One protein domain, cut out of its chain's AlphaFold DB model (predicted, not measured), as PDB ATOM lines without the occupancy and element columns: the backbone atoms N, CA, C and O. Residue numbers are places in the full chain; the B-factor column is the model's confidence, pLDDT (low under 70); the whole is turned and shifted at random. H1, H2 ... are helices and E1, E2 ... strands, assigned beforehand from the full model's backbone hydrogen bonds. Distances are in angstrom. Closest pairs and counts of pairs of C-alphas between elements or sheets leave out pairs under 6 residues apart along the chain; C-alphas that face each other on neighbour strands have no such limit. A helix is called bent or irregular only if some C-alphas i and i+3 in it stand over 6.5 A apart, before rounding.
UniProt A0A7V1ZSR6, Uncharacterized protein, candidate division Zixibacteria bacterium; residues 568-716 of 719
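This is residues 568 to 716 of the 719 residues of an uncharacterized protein of candidate division Zixibacteria bacterium (UniProt A0A7V1ZSR6). The domain is a flattened, closed barrel of eight strands, with two walls partly face to face and their strands crossed: E3, E4, E5, E6, E9 and E10 make one wall, and the long stretches of E1 and E2 make the other. E1 and E2 bend from wall to wall, E11, E8 and E7 widen the second wall, and the short helix H1 is outside the ring, with the sheet curled round it. The printed part has 149 residues, with strands E1 to E8, then H1, then E9 to E11; it is mostly strand, and its neighbour strands are antiparallel. It is compact, with a radius of gyration of the C-alphas of 15.8 A and spans of 50 by 33 by 20 A.

E1, residues 568 to 580, begins at C-alpha 568 (-27.502, 51.159, 11.090) and is 31.8 A long; E2, residues 585 to 602, is the longest strand at 42.3 A. E3 is residues 605 to 610, E4 621 to 628, E5 635 to 645 at 30.1 A, and E6 651 to 661 at 31.0 A. E7 is residues 663 to 666 and E8 669 to 675. H1, residues 677 to 682, is only just irregular: C-alphas 677 and 680 are 6.9 A apart. E9 is residues 683 to 691, E10 696 to 703, and E11 709 to 715, ending at C-alpha 715 (-23.972, 53.735, 6.700).

Round the ring run E1, E2, E3, E4, E5, E6, E9, E10 and back to E1; E1 to E6 form a meander, each strand the antiparallel neighbour of the one before. E1 bends by 76 degrees at residue 575 and E2 by 72 degrees at residue 589. The hairpin E1 and E2 has N 572 and O 593 at 2.8 A, within hydrogen-bond range. Likewise within range are N 600 and O 607 of E2 and E3 at 2.9 A, N 640 and O 656 of E5 and E6 at 2.8 A, and N 655 and O 687 of E6 and E9 at 2.9 A. E10, beside residues 575 to 580 of E1, closes the ring, with N 577 and O 701 at 2.8 A. On the same side of E1, E11 is beside residues 568 to 573, with N 571 and O 711 at 2.8 A. E8 pairs with E11, N 672 and O 712 at 2.9 A, and E7 with E8, N 664 and O 671 at 2.9 A. E6 runs on into E7 at 88 degrees. H1 is on the barrel at a height over the sheet of 6.4 A; the closest C-alphas of H1 and E6 are those of Tyr 682 and Gly 659, 5.3 A apart. In H1, 0 of 2 O i to N i+4 pairs and 2 of 3 O i to N i+3 pairs are within range. E2 and E6 are apart.

The two C-alphas farthest apart, those of Asp 631 and Met 694, are 50.4 A apart. The printed part has no cut and no long link; E3 to E4 and E4 to E5 are short, the others tight. The mean pLDDT of the printed part is 85.8, and residues 615 to 617 and 647 to 649 are under 70.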
ATOM      1  N   VAL A 568     -28.040  52.461  10.687       95.06
ATOM      2  CA  VAL A 568     -27.502  51.159  11.090       95.06
ATOM      3  C   VAL A 568     -28.479  50.044  10.768       95.06
ATOM      4  O   VAL A 568     -29.693  50.219  10.840       95.06
ATOM      5  N   VAL A 569     -27.934  48.892  10.385       94.69
ATOM      6  CA  VAL A 569     -28.684  47.666  10.126       94.69
ATOM      7  C   VAL A 569     -28.074  46.528  10.929       94.69
ATOM      8  O   VAL A 569     -26.883  46.259  10.781       94.69
ATOM      9  N   ILE A 570     -28.891  45.844  11.729       94.94
ATOM     10  CA  ILE A 570     -28.530  44.619  12.452       94.94
ATOM     11  C   ILE A 570     -29.332  43.461  11.859       94.94
ATOM     12  O   ILE A 570     -30.553  43.533  11.747       94.94
ATOM     13  N   ASN A 571     -28.641  42.391  11.474       95.06
ATOM     14  CA  ASN A 571     -29.235  41.166  10.953       95.06
ATOM     15  C   ASN A 571     -28.672  39.952  11.696       95.06
ATOM     16  O   ASN A 571     -27.460  39.727  11.660       95.06
ATOM     17  N   VAL A 572     -29.532  39.166  12.340       94.38
ATOM     18  CA  VAL A 572     -29.149  38.010  13.154       94.38
ATOM     19  C   VAL A 572     -29.987  36.796  12.803       94.38
ATOM     20  O   VAL A 572     -31.205  36.848  12.848       94.38
ATOM     21  N   ILE A 573     -29.323  35.683  12.500       95.62
ATOM     22  CA  ILE A 573     -29.941  34.392  12.201       95.62
ATOM     23  C   ILE A 573     -29.416  33.365  13.204       95.62
ATOM     24  O   ILE A 573     -28.208  33.122  13.262       95.62
ATOM     25  N   VAL A 574     -30.308  32.741  13.972       93.81
ATOM     26  CA  VAL A 574     -29.985  31.727  14.994       93.81
ATOM     27  C   VAL A 574     -31.025  30.610  15.021       93.81
ATOM     28  O   VAL A 574     -32.125  30.760  14.501       93.81
ATOM     29  N   ASP A 575     -30.703  29.493  15.659       91.44
ATOM     30  CA  ASP A 575     -31.688  28.464  15.982       91.44
ATOM     31  C   ASP A 575     -32.282  28.788  17.362       91.44
ATOM     32  O   ASP A 575     -31.576  28.737  18.363       91.44
ATOM     33  N   ALA A 576     -33.557  29.180  17.429       91.62
ATOM     34  CA  ALA A 576     -34.173  29.697  18.655       91.62
ATOM     35  C   ALA A 576     -35.167  28.703  19.272       91.62
ATOM     36  O   ALA A 576     -36.040  28.166  18.586       91.62
ATOM     37  N   TYR A 577     -35.056  28.483  20.578       88.50
ATOM     38  CA  TYR A 577     -35.949  27.641  21.362       88.50
ATOM     39  C   TYR A 577     -36.951  28.513  22.113       88.50
ATOM     40  O   TYR A 577     -36.583  29.392  22.896       88.50
ATOM     41  N   PHE A 578     -38.225  28.235  21.872       90.25
ATOM     42  CA  PHE A 578     -39.353  28.973  22.410       90.25
ATOM     43  C   PHE A 578     -40.036  28.186  23.514       90.25
ATOM     44  O   PHE A 578     -40.131  26.960  23.419       90.25
ATOM     45  N   ARG A 579     -40.538  28.893  24.523       88.12
ATOM     46  CA  ARG A 579     -41.471  28.379  25.526       88.12
ATOM     47  C   ARG A 579     -42.785  29.134  25.402       88.12
ATOM     48  O   ARG A 579     -42.748  30.352  25.244       88.12
ATOM     49  N   ASP A 580     -43.896  28.411  25.483       88.56
ATOM     50  CA  ASP A 580     -45.241  28.976  25.389       88.56
ATOM     51  C   ASP A 580     -45.993  29.049  26.726       88.56
ATOM     52  O   ASP A 580     -45.531  28.546  27.753       88.56
ATOM     53  N   SER A 581     -47.192  29.639  26.702       85.81
ATOM     54  CA  SER A 581     -48.074  29.775  27.872       85.81
ATOM     55  C   SER A 581     -48.541  28.457  28.500       85.81
ATOM     56  O   SER A 581     -49.048  28.455  29.625       85.81
ATOM     57  N   GLY A 582     -48.372  27.336  27.798       82.56
ATOM     58  CA  GLY A 582     -48.614  25.987  28.293       82.56
ATOM     59  C   GLY A 582     -47.352  25.275  28.784       82.56
ATOM     60  O   GLY A 582     -47.401  24.054  28.946       82.56
ATOM     61  N   ASP A 583     -46.239  25.996  28.967       77.81
ATOM     62  CA  ASP A 583     -44.903  25.466  29.269       77.81
ATOM     63  C   ASP A 583     -44.391  24.447  28.230       77.81
ATOM     64  O   ASP A 583     -43.531  23.608  28.513       77.81
ATOM     65  N   THR A 584     -44.895  24.502  26.995       83.50
ATOM     66  CA  THR A 584     -44.417  23.640  25.912       83.50
ATOM     67  C   THR A 584     -43.231  24.296  25.217       83.50
ATOM     68  O   THR A 584     -43.282  25.460  24.824       83.50
ATOM     69  N   SER A 585     -42.150  23.532  25.037       87.56
ATOM     70  CA  SER A 585     -40.954  23.996  24.330       87.56
ATOM     71  C   SER A 585     -40.916  23.523  22.878       87.56
ATOM     72  O   SER A 585     -41.186  22.353  22.590       87.56
ATOM     73  N   TYR A 586     -40.510  24.397  21.954       89.25
ATOM     74  CA  TYR A 586     -40.276  24.037  20.553       89.25
ATOM     75  C   TYR A 586     -39.092  24.795  19.942       89.25
ATOM     76  O   TYR A 586     -38.756  25.903  20.346       89.25
ATOM     77  N   LEU A 587     -38.460  24.187  18.937       89.50
ATOM     78  CA  LEU A 587     -37.346  24.769  18.188       89.50
ATOM     79  C   LEU A 587     -37.855  25.438  16.906       89.50
ATOM     80  O   LEU A 587     -38.553  24.807  16.107       89.50
ATOM     81  N   LYS A 588     -37.435  26.680  16.674       91.31
ATOM     82  CA  LYS A 588     -37.581  27.397  15.408       91.31
ATOM     83  C   LYS A 588     -36.191  27.583  14.780       91.31
ATOM     84  O   LYS A 588     -35.457  28.480  15.199       91.31
ATOM     85  N   PRO A 589     -35.813  26.735  13.809       89.56
ATOM     86  CA  PRO A 589     -34.540  26.887  13.118       89.56
ATOM     87  C   PRO A 589     -34.546  28.138  12.235       89.56
ATOM     88  O   PRO A 589     -35.608  28.546  11.752       89.56
ATOM     89  N   ASP A 590     -33.364  28.714  12.013       89.69
ATOM     90  CA  ASP A 590     -33.156  29.913  11.187       89.69
ATOM     91  C   ASP A 590     -34.067  31.097  11.582       89.69
ATOM     92  O   ASP A 590     -34.600  31.828  10.739       89.69
ATOM     93  N   PHE A 591     -34.280  31.284  12.883       91.62
ATOM     94  CA  PHE A 591     -34.939  32.464  13.413       91.62
ATOM     95  C   PHE A 591     -34.141  33.714  13.049       91.62
ATOM     96  O   PHE A 591     -32.960  33.811  13.374       91.62
ATOM     97  N   ASN A 592     -34.794  34.650  12.362       91.81
ATOM     98  CA  ASN A 592     -34.160  35.831  11.800       91.81
ATOM     99  C   ASN A 592     -34.678  37.105  12.472       91.81
ATOM    100  O   ASN A 592     -35.885  37.347  12.479       91.81
ATOM    101  N   LEU A 593     -33.755  37.923  12.962       88.88
ATOM    102  CA  LEU A 593     -33.979  39.259  13.483       88.88
ATOM    103  C   LEU A 593     -33.333  40.270  12.539       88.88
ATOM    104  O   LEU A 593     -32.124  40.230  12.323       88.88
ATOM    105  N   TYR A 594     -34.126  41.190  11.998       90.44
ATOM    106  CA  TYR A 594     -33.649  42.206  11.068       90.44
ATOM    107  C   TYR A 594     -34.163  43.579  11.496       90.44
ATOM    108  O   TYR A 594     -35.358  43.845  11.407       90.44
ATOM    109  N   TRP A 595     -33.255  44.448  11.938       89.94
ATOM    110  CA  TRP A 595     -33.573  45.792  12.409       89.94
ATOM    111  C   TRP A 595     -32.785  46.852  11.654       89.94
ATOM    112  O   TRP A 595     -31.629  46.654  11.280       89.94
ATOM    113  N   VAL A 596     -33.433  47.993  11.446       92.38
ATOM    114  CA  VAL A 596     -32.861  49.197  10.846       92.38
ATOM    115  C   VAL A 596     -33.162  50.339  11.804       92.38
ATOM    116  O   VAL A 596     -34.276  50.411  12.322       92.38
ATOM    117  N   ALA A 597     -32.170  51.186  12.044       93.25
ATOM    118  CA  ALA A 597     -32.330  52.411  12.804       93.25
ATOM    119  C   ALA A 597     -31.705  53.592  12.063       93.25
ATOM    120  O   ALA A 597     -30.655  53.448  11.423       93.25
ATOM    121  N   THR A 598     -32.322  54.762  12.196       93.00
ATOM    122  CA  THR A 598     -31.767  56.049  11.762       93.00
ATOM    123  C   THR A 598     -31.479  56.921  12.971       93.00
ATOM    124  O   THR A 598     -32.182  56.885  13.979       93.00
ATOM    125  N   GLY A 599     -30.383  57.670  12.908       91.69
ATOM    126  CA  GLY A 599     -29.857  58.321  14.096       91.69
ATOM    127  C   GLY A 599     -28.642  59.187  13.832       91.69
ATOM    128  O   GLY A 599     -28.404  59.653  12.717       91.69
ATOM    129  N   THR A 600     -27.875  59.421  14.887       88.12
ATOM    130  CA  THR A 600     -26.686  60.270  14.848       88.12
ATOM    131  C   THR A 600     -25.525  59.611  15.565       88.12
ATOM    132  O   THR A 600     -25.715  58.863  16.520       88.12
ATOM    133  N   THR A 601     -24.308  59.918  15.127       85.00
ATOM    134  CA  THR A 601     -23.091  59.511  15.833       85.00
ATOM    135  C   THR A 601     -22.592  60.634  16.721       85.00
ATOM    136  O   THR A 601     -22.418  61.761  16.257       85.00
ATOM    137  N   THR A 602     -22.316  60.306  17.977       75.88
ATOM    138  CA  THR A 602     -21.519  61.141  18.875       75.88
ATOM    139  C   THR A 602     -20.233  60.381  19.159       75.88
ATOM    140  O   THR A 602     -20.272  59.271  19.680       75.88
ATOM    141  N   GLY A 603     -19.093  60.938  18.747       73.56
ATOM    142  CA  GLY A 603     -17.821  60.228  18.835       73.56
ATOM    143  C   GLY A 603     -17.803  58.991  17.934       73.56
ATOM    144  O   GLY A 603     -17.846  59.107  16.712       73.56
ATOM    145  N   ASN A 604     -17.751  57.808  18.534       79.50
ATOM    146  CA  ASN A 604     -17.708  56.513  17.854       79.50
ATOM    147  C   ASN A 604     -18.951  55.654  18.154       79.50
ATOM    148  O   ASN A 604     -18.978  54.461  17.838       79.50
ATOM    149  N   THR A 605     -19.958  56.261  18.780       84.12
ATOM    150  CA  THR A 605     -21.216  55.620  19.146       84.12
ATOM    151  C   THR A 605     -22.334  56.200  18.294       84.12
ATOM    152  O   THR A 605     -22.573  57.408  18.281       84.12
ATOM    153  N   PHE A 606     -23.003  55.335  17.539       91.19
ATOM    154  CA  PHE A 606     -24.270  55.633  16.892       91.19
ATOM    155  C   PHE A 606     -25.404  55.384  17.882       91.19
ATOM    156  O   PHE A 606     -25.458  54.307  18.467       91.19
ATOM    157  N   GLU A 607     -26.321  56.338  17.993       91.88
ATOM    158  CA  GLU A 607     -27.608  56.172  18.665       91.88
ATOM    159  C   GLU A 607     -28.721  56.566  17.694       91.88
ATOM    160  O   GLU A 607     -28.647  57.612  17.037       91.88
ATOM    161  N   GLY A 608     -29.751  55.729  17.592       93.44
ATOM    162  CA  GLY A 608     -30.867  55.961  16.685       93.44
ATOM    163  C   GLY A 608     -32.152  55.265  17.096       93.44
ATOM    164  O   GLY A 608     -32.153  54.343  17.912       93.44
ATOM    165  N   ASP A 609     -33.243  55.707  16.482       93.00
ATOM    166  CA  ASP A 609     -34.563  55.111  16.644       93.00
ATOM    167  C   ASP A 609     -34.767  54.035  15.574       93.00
ATOM    168  O   ASP A 609     -34.422  54.219  14.402       93.00
ATOM    169  N   ILE A 610     -35.339  52.902  15.974       91.12
ATOM    170  CA  ILE A 610     -35.675  51.809  15.060       91.12
ATOM    171  C   ILE A 610     -36.851  52.244  14.181       91.12
ATOM    172  O   ILE A 610     -37.940  52.529  14.676       91.12
ATOM    173  N   ASP A 611     -36.640  52.281  12.865       78.19
ATOM    174  CA  ASP A 611     -37.531  52.949  11.909       78.19
ATOM    175  C   ASP A 611     -38.056  52.023  10.798       78.19
ATOM    176  O   ASP A 611     -38.354  52.444   9.675       78.19
ATOM    177  N   MET A 612     -38.226  50.738  11.113       77.69
ATOM    178  CA  MET A 612     -38.748  49.740  10.179       77.69
ATOM    179  C   MET A 612     -40.237  49.471  10.384       77.69
ATOM    180  O   MET A 612     -40.692  49.274  11.499       77.69
ATOM    181  N   VAL A 613     -41.001  49.375   9.296       70.25
ATOM    182  CA  VAL A 613     -42.385  48.883   9.356       70.25
ATOM    183  C   VAL A 613     -42.358  47.366   9.547       70.25
ATOM    184  O   VAL A 613     -41.832  46.657   8.690       70.25
ATOM    185  N   HIS A 614     -42.927  46.883  10.652       70.25
ATOM    186  CA  HIS A 614     -43.059  45.456  10.940       70.25
ATOM    187  C   HIS A 614     -43.989  44.775   9.915       70.25
ATOM    188  O   HIS A 614     -44.815  45.440   9.283       70.25
ATOM    189  N   ASP A 615     -43.893  43.454   9.733       67.69
ATOM    190  CA  ASP A 615     -44.623  42.713   8.681       67.69
ATOM    191  C   ASP A 615     -46.161  42.876   8.752       67.69
ATOM    192  O   ASP A 615     -46.858  42.760   7.738       67.69
ATOM    193  N   ASN A 616     -46.701  43.183   9.935       65.94
ATOM    194  CA  ASN A 616     -48.121  43.476  10.179       65.94
ATOM    195  C   ASN A 616     -48.519  44.943   9.907       65.94
ATOM    196  O   ASN A 616     -49.697  45.290   9.990       65.94
ATOM    197  N   GLY A 617     -47.570  45.807   9.547       67.88
ATOM    198  CA  GLY A 617     -47.781  47.234   9.314       67.88
ATOM    199  C   GLY A 617     -47.670  48.111  10.566       67.88
ATOM    200  O   GLY A 617     -47.851  49.325  10.445       67.88
ATOM    201  N   ALA A 618     -47.379  47.534  11.738       75.31
ATOM    202  CA  ALA A 618     -47.099  48.288  12.956       75.31
ATOM    203  C   ALA A 618     -45.717  48.959  12.878       75.31
ATOM    204  O   ALA A 618     -44.803  48.467  12.212       75.31
ATOM    205  N   ILE A 619     -45.579  50.106  13.544       75.50
ATOM    206  CA  ILE A 619     -44.302  50.814  13.670       75.50
ATOM    207  C   ILE A 619     -43.766  50.489  15.071       75.50
ATOM    208  O   ILE A 619     -44.396  50.910  16.043       75.50
ATOM    209  N   PRO A 620     -42.665  49.731  15.188       80.88
ATOM    210  CA  PRO A 620     -41.988  49.493  16.451       80.88
ATOM    211  C   PRO A 620     -41.576  50.812  17.095       80.88
ATOM    212  O   PRO A 620     -41.187  51.759  16.412       80.88
ATOM    213  N   THR A 621     -41.591  50.846  18.418       84.56
ATOM    214  CA  THR A 621     -40.869  51.847  19.200       84.56
ATOM    215  C   THR A 621     -39.649  51.177  19.796       84.56
ATOM    216  O   THR A 621     -39.786  50.230  20.572       84.56
ATOM    217  N   GLY A 622     -38.461  51.637  19.432       87.56
ATOM    218  CA  GLY A 622     -37.226  51.022  19.881       87.56
ATOM    219  C   GLY A 622     -36.016  51.885  19.596       87.56
ATOM    220  O   GLY A 622     -36.079  52.795  18.772       87.56
ATOM    221  N   THR A 623     -34.923  51.574  20.272       91.88
ATOM    222  CA  THR A 623     -33.646  52.275  20.162       91.88
ATOM    223  C   THR A 623     -32.558  51.302  19.749       91.88
ATOM    224  O   THR A 623     -32.619  50.112  20.061       91.88
ATOM    225  N   MET A 624     -31.550  51.813  19.053       93.38
ATOM    226  CA  MET A 624     -30.365  51.065  18.665       93.38
ATOM    227  C   MET A 624     -29.119  51.887  18.965       93.38
ATOM    228  O   MET A 624     -28.998  53.027  18.513       93.38
ATOM    229  N   THR A 625     -28.179  51.262  19.659       90.56
ATOM    230  CA  THR A 625     -26.873  51.815  19.992       90.56
ATOM    231  C   THR A 625     -25.794  50.928  19.393       90.56
ATOM    232  O   THR A 625     -25.805  49.715  19.592       90.56
ATOM    233  N   VAL A 626     -24.845  51.503  18.652       90.25
ATOM    234  CA  VAL A 626     -23.681  50.765  18.140       90.25
ATOM    235  C   VAL A 626     -22.405  51.566  18.333       90.25
ATOM    236  O   VAL A 626     -22.246  52.642  17.763       90.25
ATOM    237  N   THR A 627     -21.460  50.996  19.072       85.44
ATOM    238  CA  THR A 627     -20.125  51.551  19.301       85.44
ATOM    239  C   THR A 627     -19.114  50.808  18.435       85.44
ATOM    240  O   THR A 627     -19.015  49.579  18.478       85.44
ATOM    241  N   PHE A 628     -18.327  51.541  17.650       86.31
ATOM    242  CA  PHE A 628     -17.324  50.969  16.751       86.31
ATOM    243  C   PHE A 628     -15.929  51.542  17.006       86.31
ATOM    244  O   PHE A 628     -15.772  52.645  17.510       86.31
ATOM    245  N   ASP A 629     -14.892  50.793  16.659       79.75
ATOM    246  CA  ASP A 629     -13.521  51.288  16.623       79.75
ATOM    247  C   ASP A 629     -13.295  51.968  15.267       79.75
ATOM    248  O   ASP A 629     -13.393  51.301  14.237       79.75
ATOM    249  N   PRO A 630     -13.005  53.271  15.213       76.81
ATOM    250  CA  PRO A 630     -12.830  53.972  13.946       76.81
ATOM    251  C   PRO A 630     -11.543  53.620  13.194       76.81
ATOM    252  O   PRO A 630     -11.475  53.839  11.985       76.81
ATOM    253  N   ASP A 631     -10.532  53.085  13.882       75.62
ATOM    254  CA  ASP A 631      -9.252  52.719  13.278       75.62
ATOM    255  C   ASP A 631      -9.341  51.336  12.626       75.62
ATOM    256  O   ASP A 631      -8.811  51.105  11.533       75.62
ATOM    257  N   THR A 632     -10.014  50.403  13.305       80.75
ATOM    258  CA  THR A 632     -10.154  49.012  12.845       80.75
ATOM    259  C   THR A 632     -11.492  48.720  12.177       80.75
ATOM    260  O   THR A 632     -11.641  47.676  11.544       80.75
ATOM    261  N   TYR A 633     -12.453  49.637  12.291       87.00
ATOM    262  CA  TYR A 633     -13.852  49.500  11.879       87.00
ATOM    263  C   TYR A 633     -14.599  48.359  12.578       87.00
ATOM    264  O   TYR A 633     -15.679  47.971  12.136       87.00
ATOM    265  N   SER A 634     -14.032  47.799  13.648       85.31
ATOM    266  CA  SER A 634     -14.652  46.711  14.403       85.31
ATOM    267  C   SER A 634     -15.838  47.225  15.206       85.31
ATOM    268  O   SER A 634     -15.763  48.303  15.785       85.31
ATOM    269  N   ILE A 635     -16.920  46.455  15.290       87.88
ATOM    270  CA  ILE A 635     -18.004  46.751  16.228       87.88
ATOM    271  C   ILE A 635     -17.549  46.286  17.602       87.88
ATOM    272  O   ILE A 635     -17.313  45.094  17.804       87.88
ATOM    273  N   LEU A 636     -17.396  47.234  18.519       80.62
ATOM    274  CA  LEU A 636     -16.985  46.972  19.893       80.62
ATOM    275  C   LEU A 636     -18.180  46.536  20.728       80.62
ATOM    276  O   LEU A 636     -18.079  45.554  21.457       80.62
ATOM    277  N   TYR A 637     -19.308  47.220  20.547       86.62
ATOM    278  CA  TYR A 637     -20.552  46.978  21.259       86.62
ATOM    279  C   TYR A 637     -21.749  47.309  20.366       86.62
ATOM    280  O   TYR A 637     -21.683  48.219  19.537       86.62
ATOM    281  N   PHE A 638     -22.842  46.580  20.537       89.38
ATOM    282  CA  PHE A 638     -24.148  46.947  20.017       89.38
ATOM    283  C   PHE A 638     -25.239  46.532  20.997       89.38
ATOM    284  O   PHE A 638     -25.111  45.525  21.694       89.38
ATOM    285  N   ASP A 639     -26.325  47.289  20.987       90.31
ATOM    286  CA  ASP A 639     -27.552  47.020  21.719       90.31
ATOM    287  C   ASP A 639     -28.736  47.532  20.906       90.31
ATOM    288  O   ASP A 639     -28.666  48.591  20.278       90.31
ATOM    289  N   ALA A 640     -29.806  46.756  20.853       89.50
ATOM    290  CA  ALA A 640     -31.045  47.174  20.238       89.50
ATOM    291  C   ALA A 640     -32.216  46.590  21.014       89.50
ATOM    292  O   ALA A 640     -32.291  45.375  21.203       89.50
ATOM    293  N   SER A 641     -33.146  47.462  21.390       88.94
ATOM    294  CA  SER A 641     -34.384  47.090  22.062       88.94
ATOM    295  C   SER A 641     -35.565  47.659  21.293       88.94
ATOM    296  O   SER A 641     -35.563  48.835  20.927       88.94
ATOM    297  N   ALA A 642     -36.568  46.833  21.018       89.12
ATOM    298  CA  ALA A 642     -37.759  47.238  20.287       89.12
ATOM    299  C   ALA A 642     -39.013  46.634  20.897       89.12
ATOM    300  O   ALA A 642     -39.051  45.462  21.261       89.12
ATOM    301  N   THR A 643     -40.069  47.438  20.938       87.00
ATOM    302  CA  THR A 643     -41.412  47.000  21.301       87.00
ATOM    303  C   THR A 643     -42.363  47.266  20.142       87.00
ATOM    304  O   THR A 643     -42.343  48.349  19.556       87.00
ATOM    305  N   VAL A 644     -43.197  46.288  19.800       85.25
ATOM    306  CA  VAL A 644     -44.248  46.418  18.787       85.25
ATOM    307  C   VAL A 644     -45.595  46.200  19.462       85.25
ATOM    308  O   VAL A 644     -45.865  45.120  19.975       85.25
ATOM    309  N   ASP A 645     -46.442  47.226  19.414       80.56
ATOM    310  CA  ASP A 645     -47.843  47.154  19.828       80.56
ATOM    311  C   ASP A 645     -48.741  47.110  18.586       80.56
ATOM    312  O   ASP A 645     -48.811  48.084  17.826       80.56
ATOM    313  N   ASP A 646     -49.456  46.003  18.370       70.75
ATOM    314  CA  ASP A 646     -50.485  45.927  17.328       70.75
ATOM    315  C   ASP A 646     -51.873  46.302  17.886       70.75
ATOM    316  O   ASP A 646     -52.226  46.078  19.046       70.75
ATOM    317  N   ALA A 647     -52.728  46.833  17.014       63.28
ATOM    318  CA  ALA A 647     -54.131  47.133  17.270       63.28
ATOM    319  C   ALA A 647     -54.978  45.896  17.656       63.28
ATOM    320  O   ALA A 647     -56.139  46.060  18.042       63.28
ATOM    321  N   SER A 648     -54.433  44.677  17.546       62.78
ATOM    322  CA  SER A 648     -55.041  43.405  17.965       62.78
ATOM    323  C   SER A 648     -54.802  43.014  19.432       62.78
ATOM    324  O   SER A 648     -55.336  41.981  19.836       62.78
ATOM    325  N   PHE A 649     -54.122  43.842  20.243       60.41
ATOM    326  CA  PHE A 649     -53.636  43.503  21.600       60.41
ATOM    327  C   PHE A 649     -52.527  42.440  21.613       60.41
ATOM    328  O   PHE A 649     -52.378  41.723  22.604       60.41
ATOM    329  N   ASP A 650     -51.776  42.344  20.517       75.56
ATOM    330  CA  ASP A 650     -50.544  41.566  20.463       75.56
ATOM    331  C   ASP A 650     -49.369  42.512  20.750       75.56
ATOM    332  O   ASP A 650     -49.283  43.600  20.170       75.56
ATOM    333  N   TRP A 651     -48.512  42.102  21.676       83.31
ATOM    334  CA  TRP A 651     -47.346  42.820  22.173       83.31
ATOM    335  C   TRP A 651     -46.098  41.996  21.876       83.31
ATOM    336  O   TRP A 651     -46.019  40.825  22.244       83.31
ATOM    337  N   GLU A 652     -45.115  42.602  21.222       87.06
ATOM    338  CA  GLU A 652     -43.804  41.994  21.010       87.06
ATOM    339  C   GLU A 652     -42.714  42.839  21.633       87.06
ATOM    340  O   GLU A 652     -42.701  44.056  21.464       87.06
ATOM    341  N   HIS A 653     -41.761  42.182  22.277       87.38
ATOM    342  CA  HIS A 653     -40.561  42.799  22.802       87.38
ATOM    343  C   HIS A 653     -39.325  42.027  22.373       87.38
ATOM    344  O   HIS A 653     -39.297  40.794  22.381       87.38
ATOM    345  N   TRP A 654     -38.307  42.783  21.994       87.25
ATOM    346  CA  TRP A 654     -37.065  42.298  21.433       87.25
ATOM    347  C   TRP A 654     -35.915  43.014  22.112       87.25
ATOM    348  O   TRP A 654     -35.906  44.240  22.103       87.25
ATOM    349  N   ASP A 655     -34.922  42.262  22.576       84.88
ATOM    350  CA  ASP A 655     -33.628  42.813  22.965       84.88
ATOM    351  C   ASP A 655     -32.519  42.002  22.320       84.88
ATOM    352  O   ASP A 655     -32.536  40.766  22.333       84.88
ATOM    353  N   ILE A 656     -31.515  42.687  21.796       88.81
ATOM    354  CA  ILE A 656     -30.289  42.044  21.360       88.81
ATOM    355  C   ILE A 656     -29.085  42.903  21.702       88.81
ATOM    356  O   ILE A 656     -29.081  44.104  21.455       88.81
ATOM    357  N   SER A 657     -28.038  42.268  22.212       86.94
ATOM    358  CA  SER A 657     -26.768  42.924  22.494       86.94
ATOM    359  C   SER A 657     -25.582  42.023  22.191       86.94
ATOM    360  O   SER A 657     -25.701  40.796  22.085       86.94
ATOM    361  N   GLY A 658     -24.422  42.639  21.997       82.88
ATOM    362  CA  GLY A 658     -23.192  41.930  21.687       82.88
ATOM    363  C   GLY A 658     -22.061  42.862  21.285       82.88
ATOM    364  O   GLY A 658     -22.087  44.052  21.578       82.88
ATOM    365  N   GLY A 659     -21.046  42.325  20.609       86.12
ATOM    366  CA  GLY A 659     -19.875  43.111  20.232       86.12
ATOM    367  C   GLY A 659     -18.744  42.293  19.624       86.12
ATOM    368  O   GLY A 659     -18.934  41.160  19.184       86.12
ATOM    369  N   ASN A 660     -17.550  42.883  19.608       83.12
ATOM    370  CA  ASN A 660     -16.295  42.279  19.146       83.12
ATOM    371  C   ASN A 660     -16.292  41.735  17.708       83.12
ATOM    372  O   ASN A 660     -15.532  40.820  17.378       83.12
ATOM    373  N   LEU A 661     -17.114  42.296  16.822       84.00
ATOM    374  CA  LEU A 661     -17.144  41.894  15.418       84.00
ATOM    375  C   LEU A 661     -16.074  42.647  14.639       84.00
ATOM    376  O   LEU A 661     -16.096  43.872  14.556       84.00
ATOM    377  N   SER A 662     -15.161  41.916  14.003       85.00
ATOM    378  CA  SER A 662     -14.207  42.529  13.081       85.00
ATOM    379  C   SER A 662     -14.946  43.127  11.891       85.00
ATOM    380  O   SER A 662     -15.680  42.429  11.186       85.00
ATOM    381  N   GLY A 663     -14.736  44.419  11.673       87.56
ATOM    382  CA  GLY A 663     -15.362  45.139  10.584       87.56
ATOM    383  C   GLY A 663     -14.395  45.485   9.469       87.56
ATOM    384  O   GLY A 663     -13.182  45.278   9.535       87.56
ATOM    385  N   SER A 664     -14.970  45.986   8.390       87.19
ATOM    386  CA  SER A 664     -14.240  46.500   7.245       87.19
ATOM    387  C   SER A 664     -14.980  47.699   6.678       87.19
ATOM    388  O   SER A 664     -16.210  47.708   6.634       87.19
ATOM    389  N   TYR A 665     -14.218  48.701   6.250       86.19
ATOM    390  CA  TYR A 665     -14.759  49.884   5.598       86.19
ATOM    391  C   TYR A 665     -14.670  49.744   4.083       86.19
ATOM    392  O   TYR A 665     -13.584  49.567   3.518       86.19
ATOM    393  N   PHE A 666     -15.813  49.834   3.414       82.75
ATOM    394  CA  PHE A 666     -15.901  49.827   1.964       82.75
ATOM    395  C   PHE A 666     -17.086  50.677   1.513       82.75
ATOM    396  O   PHE A 666     -18.177  50.545   2.051       82.75
ATOM    397  N   ASP A 667     -16.867  51.534   0.513       82.00
ATOM    398  CA  ASP A 667     -17.926  52.312  -0.150       82.00
ATOM    399  C   ASP A 667     -18.874  53.017   0.837       82.00
ATOM    400  O   ASP A 667     -20.080  52.800   0.825       82.00
ATOM    401  N   GLU A 668     -18.299  53.809   1.752       83.50
ATOM    402  CA  GLU A 668     -19.051  54.606   2.740       83.50
ATOM    403  C   GLU A 668     -19.865  53.793   3.762       83.50
ATOM    404  O   GLU A 668     -20.673  54.353   4.513       83.50
ATOM    405  N   THR A 669     -19.608  52.485   3.834       88.75
ATOM    406  CA  THR A 669     -20.197  51.570   4.812       88.75
ATOM    407  C   THR A 669     -19.143  50.849   5.637       88.75
ATOM    408  O   THR A 669     -18.115  50.401   5.123       88.75
ATOM    409  N   ILE A 670     -19.414  50.706   6.932       91.62
ATOM    410  CA  ILE A 670     -18.701  49.774   7.807       91.62
ATOM    411  C   ILE A 670     -19.547  48.514   7.894       91.62
ATOM    412  O   ILE A 670     -20.698  48.572   8.309       91.62
ATOM    413  N   THR A 671     -18.987  47.375   7.500       92.56
ATOM    414  CA  THR A 671     -19.655  46.075   7.629       92.56
ATOM    415  C   THR A 671     -18.839  45.174   8.534       92.56
ATOM    416  O   THR A 671     -17.661  44.932   8.258       92.56
ATOM    417  N   ALA A 672     -19.477  44.637   9.569       93.75
ATOM    418  CA  ALA A 672     -18.913  43.623  10.442       93.75
ATOM    419  C   ALA A 672     -19.843  42.409  10.472       93.75
ATOM    420  O   ALA A 672     -21.052  42.553  10.645       93.75
ATOM    421  N   GLN A 673     -19.296  41.214  10.251       94.38
ATOM    422  CA  GLN A 673     -20.103  40.000  10.162       94.38
ATOM    423  C   GLN A 673     -19.364  38.769  10.685       94.38
ATOM    424  O   GLN A 673     -18.154  38.629  10.496       94.38
ATOM    425  N   ALA A 674     -20.119  37.839  11.257       90.62
ATOM    426  CA  ALA A 674     -19.663  36.501  11.602       90.62
ATOM    427  C   ALA A 674     -20.734  35.477  11.224       90.62
ATOM    428  O   ALA A 674     -21.924  35.755  11.318       90.62
ATOM    429  N   ALA A 675     -20.307  34.298  10.767       92.50
ATOM    430  CA  ALA A 675     -21.212  33.257  10.294       92.50
ATOM    431  C   ALA A 675     -20.807  31.867  10.795       92.50
ATOM    432  O   ALA A 675     -19.639  31.592  11.094       92.50
ATOM    433  N   GLY A 676     -21.787  30.969  10.815       88.62
ATOM    434  CA  GLY A 676     -21.654  29.595  11.266       88.62
ATOM    435  C   GLY A 676     -21.679  29.459  12.792       88.62
ATOM    436  O   GLY A 676     -22.085  30.384  13.500       88.62
ATOM    437  N   PRO A 677     -21.199  28.322  13.328       76.88
ATOM    438  CA  PRO A 677     -21.365  28.003  14.740       76.88
ATOM    439  C   PRO A 677     -20.635  28.949  15.686       76.88
ATOM    440  O   PRO A 677     -20.971  28.968  16.849       76.88
ATOM    441  N   ASN A 678     -19.654  29.735  15.236       77.06
ATOM    442  CA  ASN A 678     -18.942  30.686  16.103       77.06
ATOM    443  C   ASN A 678     -19.674  32.025  16.273       77.06
ATOM    444  O   ASN A 678     -19.201  32.874  17.023       77.06
ATOM    445  N   THR A 679     -20.806  32.219  15.591       82.81
ATOM    446  CA  THR A 679     -21.627  33.438  15.670       82.81
ATOM    447  C   THR A 679     -22.042  33.759  17.109       82.81
ATOM    448  O   THR A 679     -22.058  34.929  17.479       82.81
ATOM    449  N   PHE A 680     -22.279  32.737  17.945       78.19
ATOM    450  CA  PHE A 680     -22.731  32.928  19.331       78.19
ATOM    451  C   PHE A 680     -21.775  33.786  20.164       78.19
ATOM    452  O   PHE A 680     -22.203  34.402  21.127       78.19
ATOM    453  N   LYS A 681     -20.483  33.832  19.814       78.44
ATOM    454  CA  LYS A 681     -19.469  34.585  20.568       78.44
ATOM    455  C   LYS A 681     -19.663  36.098  20.505       78.44
ATOM    456  O   LYS A 681     -19.097  36.814  21.321       78.44
ATOM    457  N   TYR A 682     -20.414  36.566  19.516       82.75
ATOM    458  CA  TYR A 682     -20.611  37.983  19.239       82.75
ATOM    459  C   TYR A 682     -21.977  38.492  19.711       82.75
ATOM    460  O   TYR A 682     -22.267  39.668  19.521       82.75
ATOM    461  N   ILE A 683     -22.807  37.622  20.300       83.88
ATOM    462  CA  ILE A 683     -24.143  37.929  20.825       83.88
ATOM    463  C   ILE A 683     -24.118  37.625  22.325       83.88
ATOM    464  O   ILE A 683     -24.000  36.466  22.722       83.88
ATOM    465  N   THR A 684     -24.193  38.660  23.158       74.62
ATOM    466  CA  THR A 684     -24.190  38.545  24.625       74.62
ATOM    467  C   THR A 684     -25.602  38.444  25.198       74.62
ATOM    468  O   THR A 684     -25.787  37.825  26.244       74.62
ATOM    469  N   GLY A 685     -26.605  38.965  24.490       78.00
ATOM    470  CA  GLY A 685     -28.014  38.846  24.847       78.00
ATOM    471  C   GLY A 685     -28.898  38.729  23.610       78.00
ATOM    472  O   GLY A 685     -28.673  39.418  22.620       78.00
ATOM    473  N   LEU A 686     -29.899  37.850  23.673       86.25
ATOM    474  CA  LEU A 686     -30.993  37.773  22.709       86.25
ATOM    475  C   LEU A 686     -32.261  37.386  23.463       86.25
ATOM    476  O   LEU A 686     -32.421  36.226  23.847       86.25
ATOM    477  N   ASN A 687     -33.150  38.351  23.657       85.94
ATOM    478  CA  ASN A 687     -34.465  38.133  24.231       85.94
ATOM    479  C   ASN A 687     -35.525  38.418  23.177       85.94
ATOM    480  O   ASN A 687     -35.435  39.364  22.393       85.94
ATOM    481  N   TYR A 688     -36.557  37.592  23.194       88.69
ATOM    482  CA  TYR A 688     -37.778  37.843  22.459       88.69
ATOM    483  C   TYR A 688     -38.941  37.366  23.295       88.69
ATOM    484  O   TYR A 688     -38.903  36.246  23.810       88.69
ATOM    485  N   ARG A 689     -39.988  38.176  23.355       87.19
ATOM    486  CA  ARG A 689     -41.271  37.778  23.900       87.19
ATOM    487  C   ARG A 689     -42.378  38.311  23.019       87.19
ATOM    488  O   ARG A 689     -42.416  39.494  22.710       87.19
ATOM    489  N   TRP A 690     -43.287  37.427  22.654       88.31
ATOM    490  CA  TRP A 690     -44.563  37.755  22.047       88.31
ATOM    491  C   TRP A 690     -45.664  37.392  23.027       88.31
ATOM    492  O   TRP A 690     -45.646  36.312  23.618       88.31
ATOM    493  N   GLU A 691     -46.624  38.280  23.204       85.88
ATOM    494  CA  GLU A 691     -47.758  38.094  24.091       85.88
ATOM    495  C   GLU A 691     -49.027  38.583  23.408       85.88
ATOM    496  O   GLU A 691     -49.066  39.639  22.792       85.88
ATOM    497  N   SER A 692     -50.087  37.804  23.535       85.19
ATOM    498  CA  SER A 692     -51.430  38.140  23.087       85.19
ATOM    499  C   SER A 692     -52.405  37.957  24.240       85.19
ATOM    500  O   SER A 692     -52.099  37.346  25.263       85.19
ATOM    501  N   SER A 693     -53.650  38.382  24.042       79.88
ATOM    502  CA  SER A 693     -54.725  38.152  25.022       79.88
ATOM    503  C   SER A 693     -54.985  36.677  25.396       79.88
ATOM    504  O   SER A 693     -55.717  36.426  26.354       79.88
ATOM    505  N   MET A 694     -54.461  35.707  24.637       80.12
ATOM    506  CA  MET A 694     -54.742  34.276  24.818       80.12
ATOM    507  C   MET A 694     -53.500  33.396  24.974       80.12
ATOM    508  O   MET A 694     -53.656  32.240  25.362       80.12
ATOM    509  N   ASP A 695     -52.309  33.892  24.649       85.19
ATOM    510  CA  ASP A 695     -51.097  33.077  24.555       85.19
ATOM    511  C   ASP A 695     -49.848  33.962  24.601       85.19
ATOM    512  O   ASP A 695     -49.907  35.126  24.206       85.19
ATOM    513  N   TRP A 696     -48.721  33.410  25.034       87.69
ATOM    514  CA  TRP A 696     -47.418  34.062  24.977       87.69
ATOM    515  C   TRP A 696     -46.354  33.048  24.585       87.69
ATOM    516  O   TRP A 696     -46.482  31.867  24.891       87.69
ATOM    517  N   HIS A 697     -45.318  33.520  23.900       90.06
ATOM    518  CA  HIS A 697     -44.154  32.732  23.511       90.06
ATOM    519  C   HIS A 697     -42.903  33.567  23.731       90.06
ATOM    520  O   HIS A 697     -42.851  34.720  23.311       90.06
ATOM    521  N   GLU A 698     -41.875  32.995  24.340       90.44
ATOM    522  CA  GLU A 698     -40.603  33.687  24.546       90.44
ATOM    523  C   GLU A 698     -39.421  32.803  24.169       90.44
ATOM    524  O   GLU A 698     -39.477  31.577  24.300       90.44
ATOM    525  N   ILE A 699     -38.339  33.426  23.709       86.88
ATOM    526  CA  ILE A 699     -37.063  32.734  23.554       86.88
ATOM    527  C   ILE A 699     -36.461  32.560  24.943       86.88
ATOM    528  O   ILE A 699     -36.156  33.536  25.618       86.88
ATOM    529  N   TYR A 700     -36.243  31.308  25.341       82.62
ATOM    530  CA  TYR A 700     -35.543  30.976  26.587       82.62
ATOM    531  C   TYR A 700     -34.131  30.421  26.334       82.62
ATOM    532  O   TYR A 700     -33.329  30.295  27.261       82.62
ATOM    533  N   LEU A 701     -33.826  30.064  25.080       83.00
ATOM    534  CA  LEU A 701     -32.524  29.573  24.635       83.00
ATOM    535  C   LEU A 701     -32.356  29.816  23.129       83.00
ATOM    536  O   LEU A 701     -33.308  29.702  22.364       83.00
ATOM    537  N   PHE A 702     -31.131  30.074  22.681       87.88
ATOM    538  CA  PHE A 702     -30.774  30.032  21.265       87.88
ATOM    539  C   PHE A 702     -29.436  29.315  21.071       87.88
ATOM    540  O   PHE A 702     -28.599  29.265  21.970       87.88
ATOM    541  N   GLU A 703     -29.230  28.771  19.879       87.25
ATOM    542  CA  GLU A 703     -28.005  28.101  19.463       87.25
ATOM    543  C   GLU A 703     -27.515  28.669  18.128       87.25
ATOM    544  O   GLU A 703     -28.286  29.192  17.316       87.25
ATOM    545  N   CYS A 704     -26.209  28.554  17.880       87.19
ATOM    546  CA  CYS A 704     -25.634  28.874  16.580       87.19
ATOM    547  C   CYS A 704     -25.218  27.604  15.840       87.19
ATOM    548  O   CYS A 704     -24.361  26.846  16.296       87.19
ATOM    549  N   SER A 705     -25.788  27.406  14.657       86.44
ATOM    550  CA  SER A 705     -25.489  26.297  13.759       86.44
ATOM    551  C   SER A 705     -24.703  26.772  12.539       86.44
ATOM    552  O   SER A 705     -24.235  27.907  12.455       86.44
ATOM    553  N   SER A 706     -24.513  25.892  11.554       87.12
ATOM    554  CA  SER A 706     -23.859  26.261  10.295       87.12
ATOM    555  C   SER A 706     -24.609  27.331   9.497       87.12
ATOM    556  O   SER A 706     -23.994  27.945   8.628       87.12
ATOM    557  N   GLY A 707     -25.909  27.521   9.759       89.44
ATOM    558  CA  GLY A 707     -26.743  28.540   9.116       89.44
ATOM    559  C   GLY A 707     -26.721  29.901   9.814       89.44
ATOM    560  O   GLY A 707     -27.172  30.881   9.230       89.44
ATOM    561  N   SER A 708     -26.175  29.979  11.031       94.31
ATOM    562  CA  SER A 708     -26.249  31.195  11.837       94.31
ATOM    563  C   SER A 708     -25.389  32.333  11.298       94.31
ATOM    564  O   SER A 708     -24.344  32.108  10.682       94.31
ATOM    565  N   LEU A 709     -25.840  33.559  11.547       96.25
ATOM    566  CA  LEU A 709     -25.233  34.791  11.058       96.25
ATOM    567  C   LEU A 709     -25.459  35.910  12.071       96.25
ATOM    568  O   LEU A 709     -26.549  36.038  12.613       96.25
ATOM    569  N   ILE A 710     -24.462  36.763  12.245       95.88
ATOM    570  CA  ILE A 710     -24.660  38.141  12.680       95.88
ATOM    571  C   ILE A 710     -23.980  39.058  11.677       95.88
ATOM    572  O   ILE A 710     -22.841  38.813  11.275       95.88
ATOM    573  N   ALA A 711     -24.682  40.100  11.257       96.25
ATOM    574  CA  ALA A 711     -24.149  41.140  10.400       96.25
ATOM    575  C   ALA A 711     -24.648  42.502  10.875       96.25
ATOM    576  O   ALA A 711     -25.850  42.708  11.037       96.25
ATOM    577  N   ILE A 712     -23.714  43.428  11.065       96.75
ATOM    578  CA  ILE A 712     -23.983  44.817  11.416       96.75
ATOM    579  C   ILE A 712     -23.396  45.693  10.320       96.75
ATOM    580  O   ILE A 712     -22.236  45.531   9.930       96.75
ATOM    581  N   THR A 713     -24.212  46.589   9.779       95.62
ATOM    582  CA  THR A 713     -23.808  47.520   8.723       95.62
ATOM    583  C   THR A 713     -24.117  48.950   9.140       95.62
ATOM    584  O   THR A 713     -25.273  49.283   9.383       95.62
ATOM    585  N   LEU A 714     -23.082  49.786   9.212       94.00
ATOM    586  CA  LEU A 714     -23.166  51.215   9.501       94.00
ATOM    587  C   LEU A 714     -23.026  51.993   8.186       94.00
ATOM    588  O   LEU A 714     -22.061  51.783   7.448       94.00
ATOM    589  N   TYR A 715     -23.951  52.904   7.903       92.38
ATOM    590  CA  TYR A 715     -23.972  53.735   6.700       92.38
ATOM    591  C   TYR A 715     -23.639  55.184   7.048       92.38
ATOM    592  O   TYR A 715     -24.284  55.787   7.906       92.38
ATOM    593  N   THR A 716     -22.664  55.772   6.350       84.19
ATOM    594  CA  THR A 716     -22.273  57.179   6.573       84.19
ATOM    595  C   THR A 716     -23.179  58.203   5.863       84.19
ATOM    596  O   THR A 716     -23.058  59.406   6.090       84.19
TER     597      THR A 716